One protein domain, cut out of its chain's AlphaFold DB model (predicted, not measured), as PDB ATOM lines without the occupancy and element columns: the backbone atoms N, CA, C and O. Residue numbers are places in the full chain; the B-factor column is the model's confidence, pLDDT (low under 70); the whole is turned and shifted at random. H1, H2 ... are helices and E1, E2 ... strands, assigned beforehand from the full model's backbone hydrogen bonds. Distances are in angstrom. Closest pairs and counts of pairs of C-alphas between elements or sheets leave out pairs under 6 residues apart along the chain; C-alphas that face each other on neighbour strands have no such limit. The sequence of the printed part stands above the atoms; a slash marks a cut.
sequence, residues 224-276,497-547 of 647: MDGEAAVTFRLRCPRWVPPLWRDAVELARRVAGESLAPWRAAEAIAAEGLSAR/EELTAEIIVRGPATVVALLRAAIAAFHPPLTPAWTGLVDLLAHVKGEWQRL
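Overview. This is residues 224 to 276 and 497 to 547 of the 647 residues of the protein "HNHc domain-containing protein" of Deltaproteobacteria bacterium (UniProt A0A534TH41). A long ribbon of two antiparallel strands, E1 and E2, forms a wall along one side of a cluster of four mostly crossed helices. H2 sits in the middle of the cluster with H1 and H3 to either side of it, and H4 runs across the end of H2 away from the ribbon. The printed part has 104 residues, with elements in the order E1, H1, H2, E2, H3, H4, of mixed class. It is compact, with a radius of gyration of the C-alphas of 12.9 A and spans of 35 by 34 by 24 A.

Arrangement. E1, residues 227 to 236, and E2, residues 501 to 508, are antiparallel neighbours at 166 degrees; N 232 and O 505 are 2.8 A apart, within hydrogen-bond range. H2, residues 261 to 274, has Trp 262 with its C-alpha 5.1 A from that of Gly 507, the closest to E2. H3, residues 509 to 522, touches H2 at a steep tilt of 45 degrees, closest at C-alphas 269 and 515, 5.0 A. H1, residues 240 to 255, touches H2 with residues 247 to 252 alone, about perpendicular at 83 degrees, closest at C-alphas 248 and 264, 5.4 A. H4, residues 529 to 546, touches H1 at a shallow tilt of 34.7 degrees, only just short of steep, closest at C-alphas 247 and 541, 6.3 A. H1 and H3 are apart. Every O i to N i+4 pair is within hydrogen-bond range in H1, H2 and H3, and 13 of 14 in H4.

Along the chain. E1 begins at C-alpha 227 (104.608, 122.191, 149.119) and is 27.6 A long; E2 is 23.1 A. H1 is 22.7 A, H2 19.9 A and H3 20.3 A. H4, 26.8 A, ends at C-alpha 546 (109.225, 155.550, 150.487).

Size, cuts and confidence. The C-alphas of Gly 226 and Glu 497 are the farthest apart, 38.3 A. Residues 277 to 496 are not printed; C-alphas 276 and 497 are 27.5 A apart across this cut. Of the links printed whole, none is long. Residues 224 to 226 and 275 to 276 are under pLDDT 70.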
ATOM      1  N   MET A 224     108.192 122.224 151.949       68.38
ATOM      2  CA  MET A 224     108.388 123.511 152.608       68.38
ATOM      3  C   MET A 224     107.062 124.250 152.508       68.38
ATOM      4  O   MET A 224     106.517 124.373 151.421       68.38
ATOM      5  N   ASP A 225     106.529 124.675 153.650       68.75
ATOM      6  CA  ASP A 225     105.193 125.280 153.740       68.75
ATOM      7  C   ASP A 225     104.064 124.406 153.154       68.75
ATOM      8  O   ASP A 225     103.108 124.887 152.568       68.75
ATOM      9  N   GLY A 226     104.195 123.079 153.286       68.81
ATOM     10  CA  GLY A 226     103.227 122.120 152.737       68.81
ATOM     11  C   GLY A 226     103.447 121.743 151.266       68.81
ATOM     12  O   GLY A 226     102.844 120.777 150.810       68.81
ATOM     13  N   GLU A 227     104.372 122.392 150.557       73.81
ATOM     14  CA  GLU A 227     104.608 122.191 149.119       73.81
ATOM     15  C   GLU A 227     105.988 121.622 148.795       73.81
ATOM     16  O   GLU A 227     106.919 121.800 149.569       73.81
ATOM     17  N   ALA A 228     106.176 121.016 147.620       74.06
ATOM     18  CA  ALA A 228     107.486 120.530 147.182       74.06
ATOM     19  C   ALA A 228     108.568 121.629 147.249       74.06
ATOM     20  O   ALA A 228     108.421 122.713 146.690       74.06
ATOM     21  N   ALA A 229     109.673 121.343 147.939       80.19
ATOM     22  CA  ALA A 229     110.789 122.276 148.056       80.19
ATOM     23  C   ALA A 229     111.671 122.244 146.798       80.19
ATOM     24  O   ALA A 229     112.329 121.234 146.540       80.19
ATOM     25  N   VAL A 230     111.765 123.361 146.077       84.25
ATOM     26  CA  VAL A 230     112.550 123.496 144.838       84.25
ATOM     27  C   VAL A 230     113.665 124.536 144.987       84.25
ATOM     28  O   VAL A 230     113.669 125.344 145.920       84.25
ATOM     29  N   THR A 231     114.650 124.495 144.087       87.56
ATOM     30  CA  THR A 231     115.800 125.413 144.103       87.56
ATOM     31  C   THR A 231     115.756 126.333 142.886       87.56
ATOM     32  O   THR A 231     115.785 125.875 141.748       87.56
ATOM     33  N   PHE A 232     115.701 127.635 143.137       90.06
ATOM     34  CA  PHE A 232     115.954 128.691 142.169       90.06
ATOM     35  C   PHE A 232     117.460 128.942 142.061       90.06
ATOM     36  O   PHE A 232     118.145 129.037 143.082       90.06
ATOM     37  N   ARG A 233     117.948 129.067 140.827       92.19
ATOM     38  CA  ARG A 233     119.332 129.390 140.482       92.19
ATOM     39  C   ARG A 233     119.336 130.447 139.389       92.19
ATOM     40  O   ARG A 233     118.578 130.322 138.427       92.19
ATOM     41  N   LEU A 234     120.174 131.465 139.551       89.94
ATOM     42  CA  LEU A 234     120.366 132.525 138.568       89.94
ATOM     43  C   LEU A 234     121.841 132.913 138.511       89.94
ATOM     44  O   LEU A 234     122.374 133.459 139.478       89.94
ATOM     45  N   ARG A 235     122.480 132.659 137.368       90.75
ATOM     46  CA  ARG A 235     123.829 133.158 137.087       90.75
ATOM     47  C   ARG A 235     123.782 134.652 136.791       90.75
ATOM     48  O   ARG A 235     122.895 135.120 136.078       90.75
ATOM     49  N   CYS A 236     124.719 135.396 137.357       88.00
ATOM     50  CA  CYS A 236     124.752 136.850 137.281       88.00
ATOM     51  C   CYS A 236     126.187 137.382 137.441       88.00
ATOM     52  O   CYS A 236     127.058 136.667 137.948       88.00
ATOM     53  N   PRO A 237     126.442 138.637 137.041       86.94
ATOM     54  CA  PRO A 237     127.689 139.318 137.369       86.94
ATOM     55  C   PRO A 237     127.910 139.438 138.883       86.94
ATOM     56  O   PRO A 237     126.959 139.571 139.657       86.94
ATOM     57  N   ARG A 238     129.175 139.483 139.322       83.00
ATOM     58  CA  ARG A 238     129.554 139.506 140.758       83.00
ATOM     59  C   ARG A 238     129.026 140.707 141.540       83.00
ATOM     60  O   ARG A 238     128.984 140.666 142.762       83.00
ATOM     61  N   TRP A 239     128.606 141.765 140.857       83.06
ATOM     62  CA  TRP A 239     128.036 142.954 141.485       83.06
ATOM     63  C   TRP A 239     126.536 142.833 141.802       83.06
ATOM     64  O   TRP A 239     126.013 143.658 142.549       83.06
ATOM     65  N   VAL A 240     125.845 141.811 141.282       86.75
ATOM     66  CA  VAL A 240     124.404 141.591 141.501       86.75
ATOM     67  C   VAL A 240     124.081 140.982 142.881       86.75
ATOM     68  O   VAL A 240     123.143 141.467 143.521       86.75
ATOM     69  N   PRO A 241     124.817 139.983 143.419       88.00
ATOM     70  CA  PRO A 241     124.541 139.423 144.748       88.00
ATOM     71  C   PRO A 241     124.492 140.441 145.907       88.00
ATOM     72  O   PRO A 241     123.597 140.299 146.746       88.00
ATOM     73  N   PRO A 242     125.351 141.483 145.969       85.31
ATOM     74  CA  PRO A 242     125.187 142.589 146.919       85.31
ATOM     75  C   PRO A 242     123.795 143.238 146.873       85.31
ATOM     76  O   PRO A 242     123.146 143.411 147.905       85.31
ATOM     77  N   LEU A 243     123.266 143.513 145.674       88.44
ATOM     78  CA  LEU A 243     121.941 144.125 145.513       88.44
ATOM     79  C   LEU A 243     120.819 143.227 146.033       88.44
ATOM     80  O   LEU A 243     119.861 143.726 146.630       88.44
ATOM     81  N   TRP A 244     120.947 141.915 145.821       91.44
ATOM     82  CA  TRP A 244     120.029 140.921 146.371       91.44
ATOM     83  C   TRP A 244     120.082 140.901 147.901       91.44
ATOM     84  O   TRP A 244     119.039 140.949 148.555       91.44
ATOM     85  N   ARG A 245     121.285 140.872 148.489       89.25
ATOM     86  CA  ARG A 245     121.477 140.837 149.947       89.25
ATOM     87  C   ARG A 245     120.934 142.103 150.620       89.25
ATOM     88  O   ARG A 245     120.225 141.985 151.619       89.25
ATOM     89  N   ASP A 246     121.125 143.272 150.012       87.19
ATOM     90  CA  ASP A 246     120.495 144.528 150.438       87.19
ATOM     91  C   ASP A 246     118.961 144.476 150.412       87.19
ATOM     92  O   ASP A 246     118.299 144.958 151.331       87.19
ATOM     93  N   ALA A 247     118.372 143.938 149.339       91.56
ATOM     94  CA  ALA A 247     116.921 143.855 149.206       91.56
ATOM     95  C   ALA A 247     116.323 142.866 150.211       91.56
ATOM     96  O   ALA A 247     115.300 143.160 150.825       91.56
ATOM     97  N   VAL A 248     116.990 141.732 150.451       91.38
ATOM     98  CA  VAL A 248     116.623 140.785 151.514       91.38
ATOM     99  C   VAL A 248     116.674 141.460 152.881       91.38
ATOM    100  O   VAL A 248     115.772 141.277 153.698       91.38
ATOM    101  N   GLU A 249     117.712 142.250 153.146       87.88
ATOM    102  CA  GLU A 249     117.815 143.015 154.382       87.88
ATOM    103  C   GLU A 249     116.680 144.042 154.497       87.88
ATOM    104  O   GLU A 249     116.035 144.106 155.540       87.88
ATOM    105  N   LEU A 250     116.348 144.773 153.431       88.50
ATOM    106  CA  LEU A 250     115.220 145.707 153.424       88.50
ATOM    107  C   LEU A 250     113.870 145.002 153.637       88.50
ATOM    108  O   LEU A 250     113.070 145.485 154.437       88.50
ATOM    109  N   ALA A 251     113.665 143.827 153.033       90.69
ATOM    110  CA  ALA A 251     112.479 142.993 153.242       90.69
ATOM    111  C   ALA A 251     112.302 142.642 154.726       90.69
ATOM    112  O   ALA A 251     111.203 142.727 155.270       90.69
ATOM    113  N   ARG A 252     113.398 142.313 155.423       89.19
ATOM    114  CA  ARG A 252     113.385 142.055 156.874       89.19
ATOM    115  C   ARG A 252     112.994 143.289 157.682       89.19
ATOM    116  O   ARG A 252     112.299 143.156 158.690       89.19
ATOM    117  N   ARG A 253     113.427 144.487 157.265       86.81
ATOM    118  CA  ARG A 253     113.040 145.754 157.921       86.81
ATOM    119  C   ARG A 253     111.548 146.011 157.765       86.81
ATOM    120  O   ARG A 253     110.890 146.285 158.760       86.81
ATOM    121  N   VAL A 254     111.033 145.884 156.544       85.50
ATOM    122  CA  VAL A 254     109.620 146.136 156.223       85.50
ATOM    123  C   VAL A 254     108.707 145.109 156.889       85.50
ATOM    124  O   VAL A 254     107.731 145.487 157.528       85.50
ATOM    125  N   ALA A 255     109.062 143.824 156.845       84.50
ATOM    126  CA  ALA A 255     108.309 142.774 157.531       84.50
ATOM    127  C   ALA A 255     108.414 142.857 159.068       84.50
ATOM    128  O   ALA A 255     107.650 142.203 159.783       84.50
ATOM    129  N   GLY A 256     109.384 143.604 159.604       79.50
ATOM    130  CA  GLY A 256     109.638 143.690 161.040       79.50
ATOM    131  C   GLY A 256     110.105 142.366 161.667       79.50
ATOM    132  O   GLY A 256     110.036 142.186 162.882       79.50
ATOM    133  N   GLU A 257     110.627 141.423 160.884       77.94
ATOM    134  CA  GLU A 257     111.188 140.176 161.410       77.94
ATOM    135  C   GLU A 257     112.377 139.668 160.596       77.94
ATOM    136  O   GLU A 257     112.607 140.063 159.453       77.94
ATOM    137  N   SER A 258     113.139 138.749 161.183       77.19
ATOM    138  CA  SER A 258     114.150 138.000 160.443       77.19
ATOM    139  C   SER A 258     113.487 136.974 159.526       77.19
ATOM    140  O   SER A 258     113.050 135.917 159.969       77.19
ATOM    141  N   LEU A 259     113.451 137.276 158.231       84.25
ATOM    142  CA  LEU A 259     112.955 136.383 157.187       84.25
ATOM    143  C   LEU A 259     114.020 135.369 156.749       84.25
ATOM    144  O   LEU A 259     115.195 135.711 156.535       84.25
ATOM    145  N   ALA A 260     113.577 134.123 156.558       84.75
ATOM    146  CA  ALA A 260     114.323 133.122 155.801       84.75
ATOM    147  C   ALA A 260     114.497 133.590 154.340       84.75
ATOM    148  O   ALA A 260     113.627 134.305 153.842       84.75
ATOM    149  N   PRO A 261     115.559 133.168 153.624       88.00
ATOM    150  CA  PRO A 261     115.832 133.652 152.267       88.00
ATOM    151  C   PRO A 261     114.648 133.528 151.301       88.00
ATOM    152  O   PRO A 261     114.392 134.445 150.533       88.00
ATOM    153  N   TRP A 262     113.882 132.436 151.377       90.38
ATOM    154  CA  TRP A 262     112.715 132.232 150.519       90.38
ATOM    155  C   TRP A 262     111.519 133.118 150.889       90.38
ATOM    156  O   TRP A 262     110.831 133.576 149.993       90.38
ATOM    157  N   ARG A 263     111.291 133.418 152.176       91.31
ATOM    158  CA  ARG A 263     110.252 134.374 152.608       91.31
ATOM    159  C   ARG A 263     110.614 135.805 152.209       91.31
ATOM    160  O   ARG A 263     109.747 136.587 151.855       91.31
ATOM    161  N   ALA A 264     111.905 136.147 152.245       93.38
ATOM    162  CA  ALA A 264     112.375 137.421 151.709       93.38
ATOM    163  C   ALA A 264     112.186 137.481 150.185       93.38
ATOM    164  O   ALA A 264     111.709 138.488 149.678       93.38
ATOM    165  N   ALA A 265     112.492 136.392 149.470       94.31
ATOM    166  CA  ALA A 265     112.240 136.282 148.036       94.31
ATOM    167  C   ALA A 265     110.749 136.407 147.689       94.31
ATOM    168  O   ALA A 265     110.407 137.114 146.750       94.31
ATOM    169  N   GLU A 266     109.876 135.765 148.470       94.38
ATOM    170  CA  GLU A 266     108.420 135.883 148.359       94.38
ATOM    171  C   GLU A 266     107.968 137.338 148.530       94.38
ATOM    172  O   GLU A 266     107.257 137.849 147.673       94.38
ATOM    173  N   ALA A 267     108.437 138.031 149.574       92.69
ATOM    174  CA  ALA A 267     108.113 139.437 149.808       92.69
ATOM    175  C   ALA A 267     108.606 140.357 148.677       92.69
ATOM    176  O   ALA A 267     107.863 141.228 148.236       92.69
ATOM    177  N   ILE A 268     109.833 140.150 148.178       95.06
ATOM    178  CA  ILE A 268     110.388 140.900 147.037       95.06
ATOM    179  C   ILE A 268     109.534 140.673 145.782       95.06
ATOM    180  O   ILE A 268     109.197 141.622 145.078       95.06
ATOM    181  N   ALA A 269     109.180 139.420 145.499       92.44
ATOM    182  CA  ALA A 269     108.397 139.070 144.323       92.44
ATOM    183  C   ALA A 269     106.965 139.622 144.403       92.44
ATOM    184  O   ALA A 269     106.469 140.177 143.425       92.44
ATOM    185  N   ALA A 270     106.329 139.517 145.573       90.19
ATOM    186  CA  ALA A 270     104.999 140.059 145.826       90.19
ATOM    187  C   ALA A 270     104.964 141.587 145.675       90.19
ATOM    188  O   ALA A 270     104.073 142.102 145.004       90.19
ATOM    189  N   GLU A 271     105.954 142.302 146.224       92.81
ATOM    190  CA  GLU A 271     106.071 143.756 146.064       92.81
ATOM    191  C   GLU A 271     106.199 144.138 144.583       92.81
ATOM    192  O   GLU A 271     105.411 144.933 144.080       92.81
ATOM    193  N   GLY A 272     107.128 143.513 143.850       88.62
ATOM    194  CA  GLY A 272     107.333 143.815 142.433       88.62
ATOM    195  C   GLY A 272     106.100 143.558 141.566       88.62
ATOM    196  O   GLY A 272     105.776 144.362 140.692       88.62
ATOM    197  N   LEU A 273     105.388 142.458 141.815       86.88
ATOM    198  CA  LEU A 273     104.163 142.130 141.084       86.88
ATOM    199  C   LEU A 273     102.991 143.047 141.460       86.88
ATOM    200  O   LEU A 273     102.150 143.320 140.606       86.88
ATOM    201  N   SER A 274     102.949 143.570 142.690       83.69
ATOM    202  CA  SER A 274     101.893 144.492 143.129       83.69
ATOM    203  C   SER A 274     101.890 145.820 142.358       83.69
ATOM    204  O   SER A 274     100.827 146.386 142.120       83.69
ATOM    205  N   ALA A 275     103.057 146.281 141.895       66.50
ATOM    206  CA  ALA A 275     103.196 147.509 141.110       66.50
ATOM    207  C   ALA A 275     102.937 147.329 139.604       66.50
ATOM    208  O   ALA A 275     102.761 148.311 138.882       66.50
ATOM    209  N   ARG A 276     102.924 146.084 139.110       60.88
ATOM    210  CA  ARG A 276     102.676 145.742 137.702       60.88
ATOM    211  C   ARG A 276     101.414 144.893 137.557       60.88
ATOM    212  O   ARG A 276     101.421 143.837 136.932       60.88
ATOM    213  N   GLU A 497     130.553 141.967 132.339       70.81
ATOM    214  CA  GLU A 497     129.281 141.243 132.177       70.81
ATOM    215  C   GLU A 497     129.441 139.730 132.417       70.81
ATOM    216  O   GLU A 497     128.474 138.973 132.278       70.81
ATOM    217  N   GLU A 498     130.636 139.264 132.804       79.56
ATOM    218  CA  GLU A 498     130.886 137.842 133.016       79.56
ATOM    219  C   GLU A 498     130.007 137.259 134.135       79.56
ATOM    220  O   GLU A 498     129.966 137.734 135.276       79.56
ATOM    221  N   LEU A 499     129.317 136.161 133.817       83.94
ATOM    222  CA  LEU A 499     128.390 135.459 134.709       83.94
ATOM    223  C   LEU A 499     129.131 134.546 135.701       83.94
ATOM    224  O   LEU A 499     128.956 133.327 135.703       83.94
ATOM    225  N   THR A 500     129.980 135.140 136.534       82.31
ATOM    226  CA  THR A 500     130.873 134.431 137.469       82.31
ATOM    227  C   THR A 500     130.287 134.240 138.871       82.31
ATOM    228  O   THR A 500     130.911 133.592 139.711       82.31
ATOM    229  N   ALA A 501     129.090 134.770 139.146       82.69
ATOM    230  CA  ALA A 501     128.373 134.572 140.403       82.69
ATOM    231  C   ALA A 501     127.005 133.907 140.193       82.69
ATOM    232  O   ALA A 501     126.432 133.921 139.103       82.69
ATOM    233  N   GLU A 502     126.451 133.344 141.267       88.38
ATOM    234  CA  GLU A 502     125.141 132.697 141.255       88.38
ATOM    235  C   GLU A 502     124.317 133.089 142.487       88.38
ATOM    236  O   GLU A 502     124.805 133.068 143.619       88.38
ATOM    237  N   ILE A 503     123.042 133.420 142.272       87.19
ATOM    238  CA  ILE A 503     122.046 133.581 143.333       87.19
ATOM    239  C   ILE A 503     121.250 132.284 143.438       87.19
ATOM    240  O   ILE A 503     120.608 131.854 142.480       87.19
ATOM    241  N   ILE A 504     121.270 131.681 144.629       88.12
ATOM    242  CA  ILE A 504     120.577 130.425 144.923       88.12
ATOM    243  C   ILE A 504     119.536 130.663 146.015       88.12
ATOM    244  O   ILE A 504     119.865 131.086 147.124       88.12
ATOM    245  N   VAL A 505     118.275 130.337 145.729       87.19
ATOM    246  CA  VAL A 505     117.174 130.409 146.701       87.19
ATOM    247  C   VAL A 505     116.442 129.077 146.721       87.19
ATOM    248  O   VAL A 505     115.942 128.619 145.702       87.19
ATOM    249  N   ARG A 506     116.344 128.446 147.891       88.62
ATOM    250  CA  ARG A 506     115.567 127.214 148.074       88.62
ATOM    251  C   ARG A 506     114.290 127.512 148.849       88.62
ATOM    252  O   ARG A 506     114.377 128.012 149.972       88.62
ATOM    253  N   GLY A 507     113.135 127.183 148.278       86.75
ATOM    254  CA  GLY A 507     111.822 127.518 148.835       86.75
ATOM    255  C   GLY A 507     110.694 126.613 148.327       86.75
ATOM    256  O   GLY A 507     110.965 125.697 147.548       86.75
ATOM    257  N   PRO A 508     109.449 126.843 148.783       87.75
ATOM    258  CA  PRO A 508     108.253 126.222 148.208       87.75
ATOM    259  C   PRO A 508     108.174 126.439 146.691       87.75
ATOM    260  O   PRO A 508     108.666 127.452 146.179       87.75
ATOM    261  N   ALA A 509     107.567 125.492 145.974       82.62
ATOM    262  CA  ALA A 509     107.420 125.557 144.523       82.62
ATOM    263  C   ALA A 509     106.689 126.831 144.077       82.62
ATOM    264  O   ALA A 509     107.148 127.490 143.143       82.62
ATOM    265  N   THR A 510     105.625 127.222 144.785       87.25
ATOM    266  CA  THR A 510     104.871 128.453 144.502       87.25
ATOM    267  C   THR A 510     105.722 129.706 144.665       87.25
ATOM    268  O   THR A 510     105.704 130.568 143.795       87.25
ATOM    269  N   VAL A 511     106.538 129.794 145.716       90.81
ATOM    270  CA  VAL A 511     107.426 130.944 145.957       90.81
ATOM    271  C   VAL A 511     108.495 131.067 144.874       90.81
ATOM    272  O   VAL A 511     108.796 132.168 144.415       90.81
ATOM    273  N   VAL A 512     109.078 129.947 144.440       90.38
ATOM    274  CA  VAL A 512     110.059 129.967 143.348       90.38
ATOM    275  C   VAL A 512     109.398 130.342 142.021       90.38
ATOM    276  O   VAL A 512     109.990 131.101 141.253       90.38
ATOM    277  N   ALA A 513     108.175 129.873 141.762       86.56
ATOM    278  CA  ALA A 513     107.395 130.297 140.602       86.56
ATOM    279  C   ALA A 513     107.072 131.803 140.653       86.56
ATOM    280  O   ALA A 513     107.288 132.500 139.664       86.56
ATOM    281  N   LEU A 514     106.658 132.316 141.815       89.19
ATOM    282  CA  LEU A 514     106.378 133.735 142.049       89.19
ATOM    283  C   LEU A 514     107.614 134.603 141.783       89.19
ATOM    284  O   LEU A 514     107.525 135.600 141.072       89.19
ATOM    285  N   LEU A 515     108.782 134.201 142.296       92.25
ATOM    286  CA  LEU A 515     110.040 134.913 142.059       92.25
ATOM    287  C   LEU A 515     110.408 134.940 140.571       92.25
ATOM    288  O   LEU A 515     110.806 135.985 140.060       92.25
ATOM    289  N   ARG A 516     110.260 133.813 139.863       90.81
ATOM    290  CA  ARG A 516     110.506 133.750 138.413       90.81
ATOM    291  C   ARG A 516     109.555 134.663 137.643       90.81
ATOM    292  O   ARG A 516     110.017 135.395 136.774       90.81
ATOM    293  N   ALA A 517     108.268 134.649 137.986       87.44
ATOM    294  CA  ALA A 517     107.263 135.510 137.370       87.44
ATOM    295  C   ALA A 517     107.561 136.996 137.615       87.44
ATOM    296  O   ALA A 517     107.492 137.789 136.682       87.44
ATOM    297  N   ALA A 518     107.965 137.366 138.833       90.81
ATOM    298  CA  ALA A 518     108.369 138.731 139.151       90.81
ATOM    299  C   ALA A 518     109.603 139.164 138.345       90.81
ATOM    300  O   ALA A 518     109.592 140.233 137.753       90.81
ATOM    301  N   ILE A 519     110.645 138.330 138.253       90.88
ATOM    302  CA  ILE A 519     111.831 138.642 137.436       90.88
ATOM    303  C   ILE A 519     111.444 138.813 135.963       90.88
ATOM    304  O   ILE A 519     111.856 139.786 135.340       90.88
ATOM    305  N   ALA A 520     110.627 137.904 135.421       87.50
ATOM    306  CA  ALA A 520     110.152 137.975 134.041       87.50
ATOM    307  C   ALA A 520     109.311 139.233 133.780       87.50
ATOM    308  O   ALA A 520     109.471 139.872 132.748       87.50
ATOM    309  N   ALA A 521     108.475 139.646 134.735       87.12
ATOM    310  CA  ALA A 521     107.680 140.865 134.621       87.12
ATOM    311  C   ALA A 521     108.538 142.136 134.538       87.12
ATOM    312  O   ALA A 521     108.056 143.147 134.036       87.12
ATOM    313  N   PHE A 522     109.782 142.102 135.026       87.00
ATOM    314  CA  PHE A 522     110.757 143.196 134.956       87.00
ATOM    315  C   PHE A 522     111.811 142.999 133.866       87.00
ATOM    316  O   PHE A 522     112.630 143.884 133.664       87.00
ATOM    317  N   HIS A 523     111.786 141.871 133.157       84.06
ATOM    318  CA  HIS A 523     112.791 141.488 132.176       84.06
ATOM    319  C   HIS A 523     112.600 142.236 130.846       84.06
ATOM    320  O   HIS A 523     111.564 142.065 130.196       84.06
ATOM    321  N   PRO A 524     113.569 143.062 130.408       74.50
ATOM    322  CA  PRO A 524     113.522 143.653 129.077       74.50
ATOM    323  C   PRO A 524     113.711 142.574 127.995       74.50
ATOM    324  O   PRO A 524     114.604 141.729 128.143       74.50
ATOM    325  N   PRO A 525     112.957 142.618 126.877       74.88
ATOM    326  CA  PRO A 525     113.122 141.668 125.779       74.88
ATOM    327  C   PRO A 525     114.585 141.553 125.327       74.88
ATOM    328  O   PRO A 525     115.285 142.559 125.236       74.88
ATOM    329  N   LEU A 526     115.030 140.330 125.015       75.56
ATOM    330  CA  LEU A 526     116.367 140.021 124.474       75.56
ATOM    331  C   LEU A 526     117.562 140.311 125.409       75.56
ATOM    332  O   LEU A 526     118.705 140.257 124.962       75.56
ATOM    333  N   THR A 527     117.338 140.571 126.702       78.88
ATOM    334  CA  THR A 527     118.424 140.754 127.685       78.88
ATOM    335  C   THR A 527     118.659 139.501 128.548       78.88
ATOM    336  O   THR A 527     117.797 138.621 128.607       78.88
ATOM    337  N   PRO A 528     119.806 139.347 129.235       83.19
ATOM    338  CA  PRO A 528     120.016 138.231 130.165       83.19
ATOM    339  C   PRO A 528     119.036 138.253 131.350       83.19
ATOM    340  O   PRO A 528     118.771 139.310 131.899       83.19
ATOM    341  N   ALA A 529     118.551 137.104 131.833       82.06
ATOM    342  CA  ALA A 529     117.547 137.040 132.915       82.06
ATOM    343  C   ALA A 529     117.918 137.800 134.214       82.06
ATOM    344  O   ALA A 529     117.036 138.200 134.975       82.06
ATOM    345  N   TRP A 530     119.212 138.013 134.482       88.81
ATOM    346  CA  TRP A 530     119.672 138.757 135.655       88.81
ATOM    347  C   TRP A 530     119.351 140.258 135.598       88.81
ATOM    348  O   TRP A 530     119.234 140.868 136.659       88.81
ATOM    349  N   THR A 531     119.157 140.845 134.412       88.44
ATOM    350  CA  THR A 531     118.773 142.262 134.264       88.44
ATOM    351  C   THR A 531     117.386 142.509 134.853       88.44
ATOM    352  O   THR A 531     117.218 143.414 135.663       88.44
ATOM    353  N   GLY A 532     116.427 141.618 134.571       89.50
ATOM    354  CA  GLY A 532     115.084 141.666 135.154       89.50
ATOM    355  C   GLY A 532     115.096 141.554 136.680       89.50
ATOM    356  O   GLY A 532     114.304 142.207 137.355       89.50
ATOM    357  N   LEU A 533     116.041 140.795 137.255       92.19
ATOM    358  CA  LEU A 533     116.237 140.791 138.706       92.19
ATOM    359  C   LEU A 533     116.748 142.152 139.193       92.19
ATOM    360  O   LEU A 533     116.232 142.662 140.179       92.19
ATOM    361  N   VAL A 534     117.742 142.750 138.535       91.88
ATOM    362  CA  VAL A 534     118.275 144.067 138.930       91.88
ATOM    363  C   VAL A 534     117.176 145.133 138.924       91.88
ATOM    364  O   VAL A 534     117.047 145.866 139.907       91.88
ATOM    365  N   ASP A 535     116.343 145.159 137.886       90.38
ATOM    366  CA  ASP A 535     115.238 146.113 137.757       90.38
ATOM    367  C   ASP A 535     114.148 145.881 138.811       90.38
ATOM    368  O   ASP A 535     113.693 146.831 139.457       90.38
ATOM    369  N   LEU A 536     113.787 144.616 139.063       92.69
ATOM    370  CA  LEU A 536     112.892 144.233 140.158       92.69
ATOM    371  C   LEU A 536     113.426 144.738 141.507       92.69
ATOM    372  O   LEU A 536     112.698 145.366 142.277       92.69
ATOM    373  N   LEU A 537     114.706 144.491 141.799       93.88
ATOM    374  CA  LEU A 537     115.328 144.889 143.061       93.88
ATOM    375  C   LEU A 537     115.407 146.412 143.209       93.88
ATOM    376  O   LEU A 537     115.187 146.921 144.308       93.88
ATOM    377  N   ALA A 538     115.711 147.142 142.134       90.62
ATOM    378  CA  ALA A 538     115.728 148.602 142.139       90.62
ATOM    379  C   ALA A 538     114.336 149.176 142.442       90.62
ATOM    380  O   ALA A 538     114.208 150.067 143.286       90.62
ATOM    381  N   HIS A 539     113.296 148.617 141.817       90.50
ATOM    382  CA  HIS A 539     111.910 149.005 142.054       90.50
ATOM    383  C   HIS A 539     111.476 148.748 143.504       90.50
ATOM    384  O   HIS A 539     111.099 149.685 144.208       90.50
ATOM    385  N   VAL A 540     111.623 147.506 143.981       91.31
ATOM    386  CA  VAL A 540     111.267 147.104 145.353       91.31
ATOM    387  C   VAL A 540     112.003 147.954 146.392       91.31
ATOM    388  O   VAL A 540     111.406 148.421 147.363       91.31
ATOM    389  N   LYS A 541     113.303 148.213 146.183       90.00
ATOM    390  CA  LYS A 541     114.081 149.101 147.060       90.00
ATOM    391  C   LYS A 541     113.496 150.513 147.095       90.00
ATOM    392  O   LYS A 541     113.408 151.085 148.180       90.00
ATOM    393  N   GLY A 542     113.102 151.058 145.945       88.44
ATOM    394  CA  GLY A 542     112.477 152.374 145.840       88.44
ATOM    395  C   GLY A 542     111.171 152.473 146.630       88.44
ATOM    396  O   GLY A 542     111.022 153.392 147.434       88.44
ATOM    397  N   GLU A 543     110.264 151.509 146.465       88.25
ATOM    398  CA  GLU A 543     108.967 151.500 147.163       88.25
ATOM    399  C   GLU A 543     109.130 151.365 148.681       88.25
ATOM    400  O   GLU A 543     108.675 152.208 149.459       88.25
ATOM    401  N   TRP A 544     109.902 150.379 149.136       88.62
ATOM    402  CA  TRP A 544     110.130 150.148 150.565       88.62
ATOM    403  C   TRP A 544     110.909 151.265 151.276       88.62
ATOM    404  O   TRP A 544     110.856 151.397 152.508       88.62
ATOM    405  N   GLN A 545     111.665 152.076 150.537       84.62
ATOM    406  CA  GLN A 545     112.311 153.273 151.079       84.62
ATOM    407  C   GLN A 545     111.346 154.458 151.220       84.62
ATOM    408  O   GLN A 545     111.583 155.300 152.087       84.62
ATOM    409  N   ARG A 546     110.263 154.504 150.432       82.94
ATOM    410  CA  ARG A 546     109.225 155.550 150.487       82.94
ATOM    411  C   ARG A 546     108.162 155.308 151.554       82.94
ATOM    412  O   ARG A 546     107.503 156.264 151.959       82.94
ATOM    413  N   LEU A 547     107.994 154.066 152.017       77.06
ATOM    414  CA  LEU A 547     107.016 153.733 153.056       77.06
ATOM    415  C   LEU A 547     107.184 154.633 154.300       77.06
ATOM    416  O   LEU A 547     108.315 154.795 154.779       77.06
TER     417      LEU A 547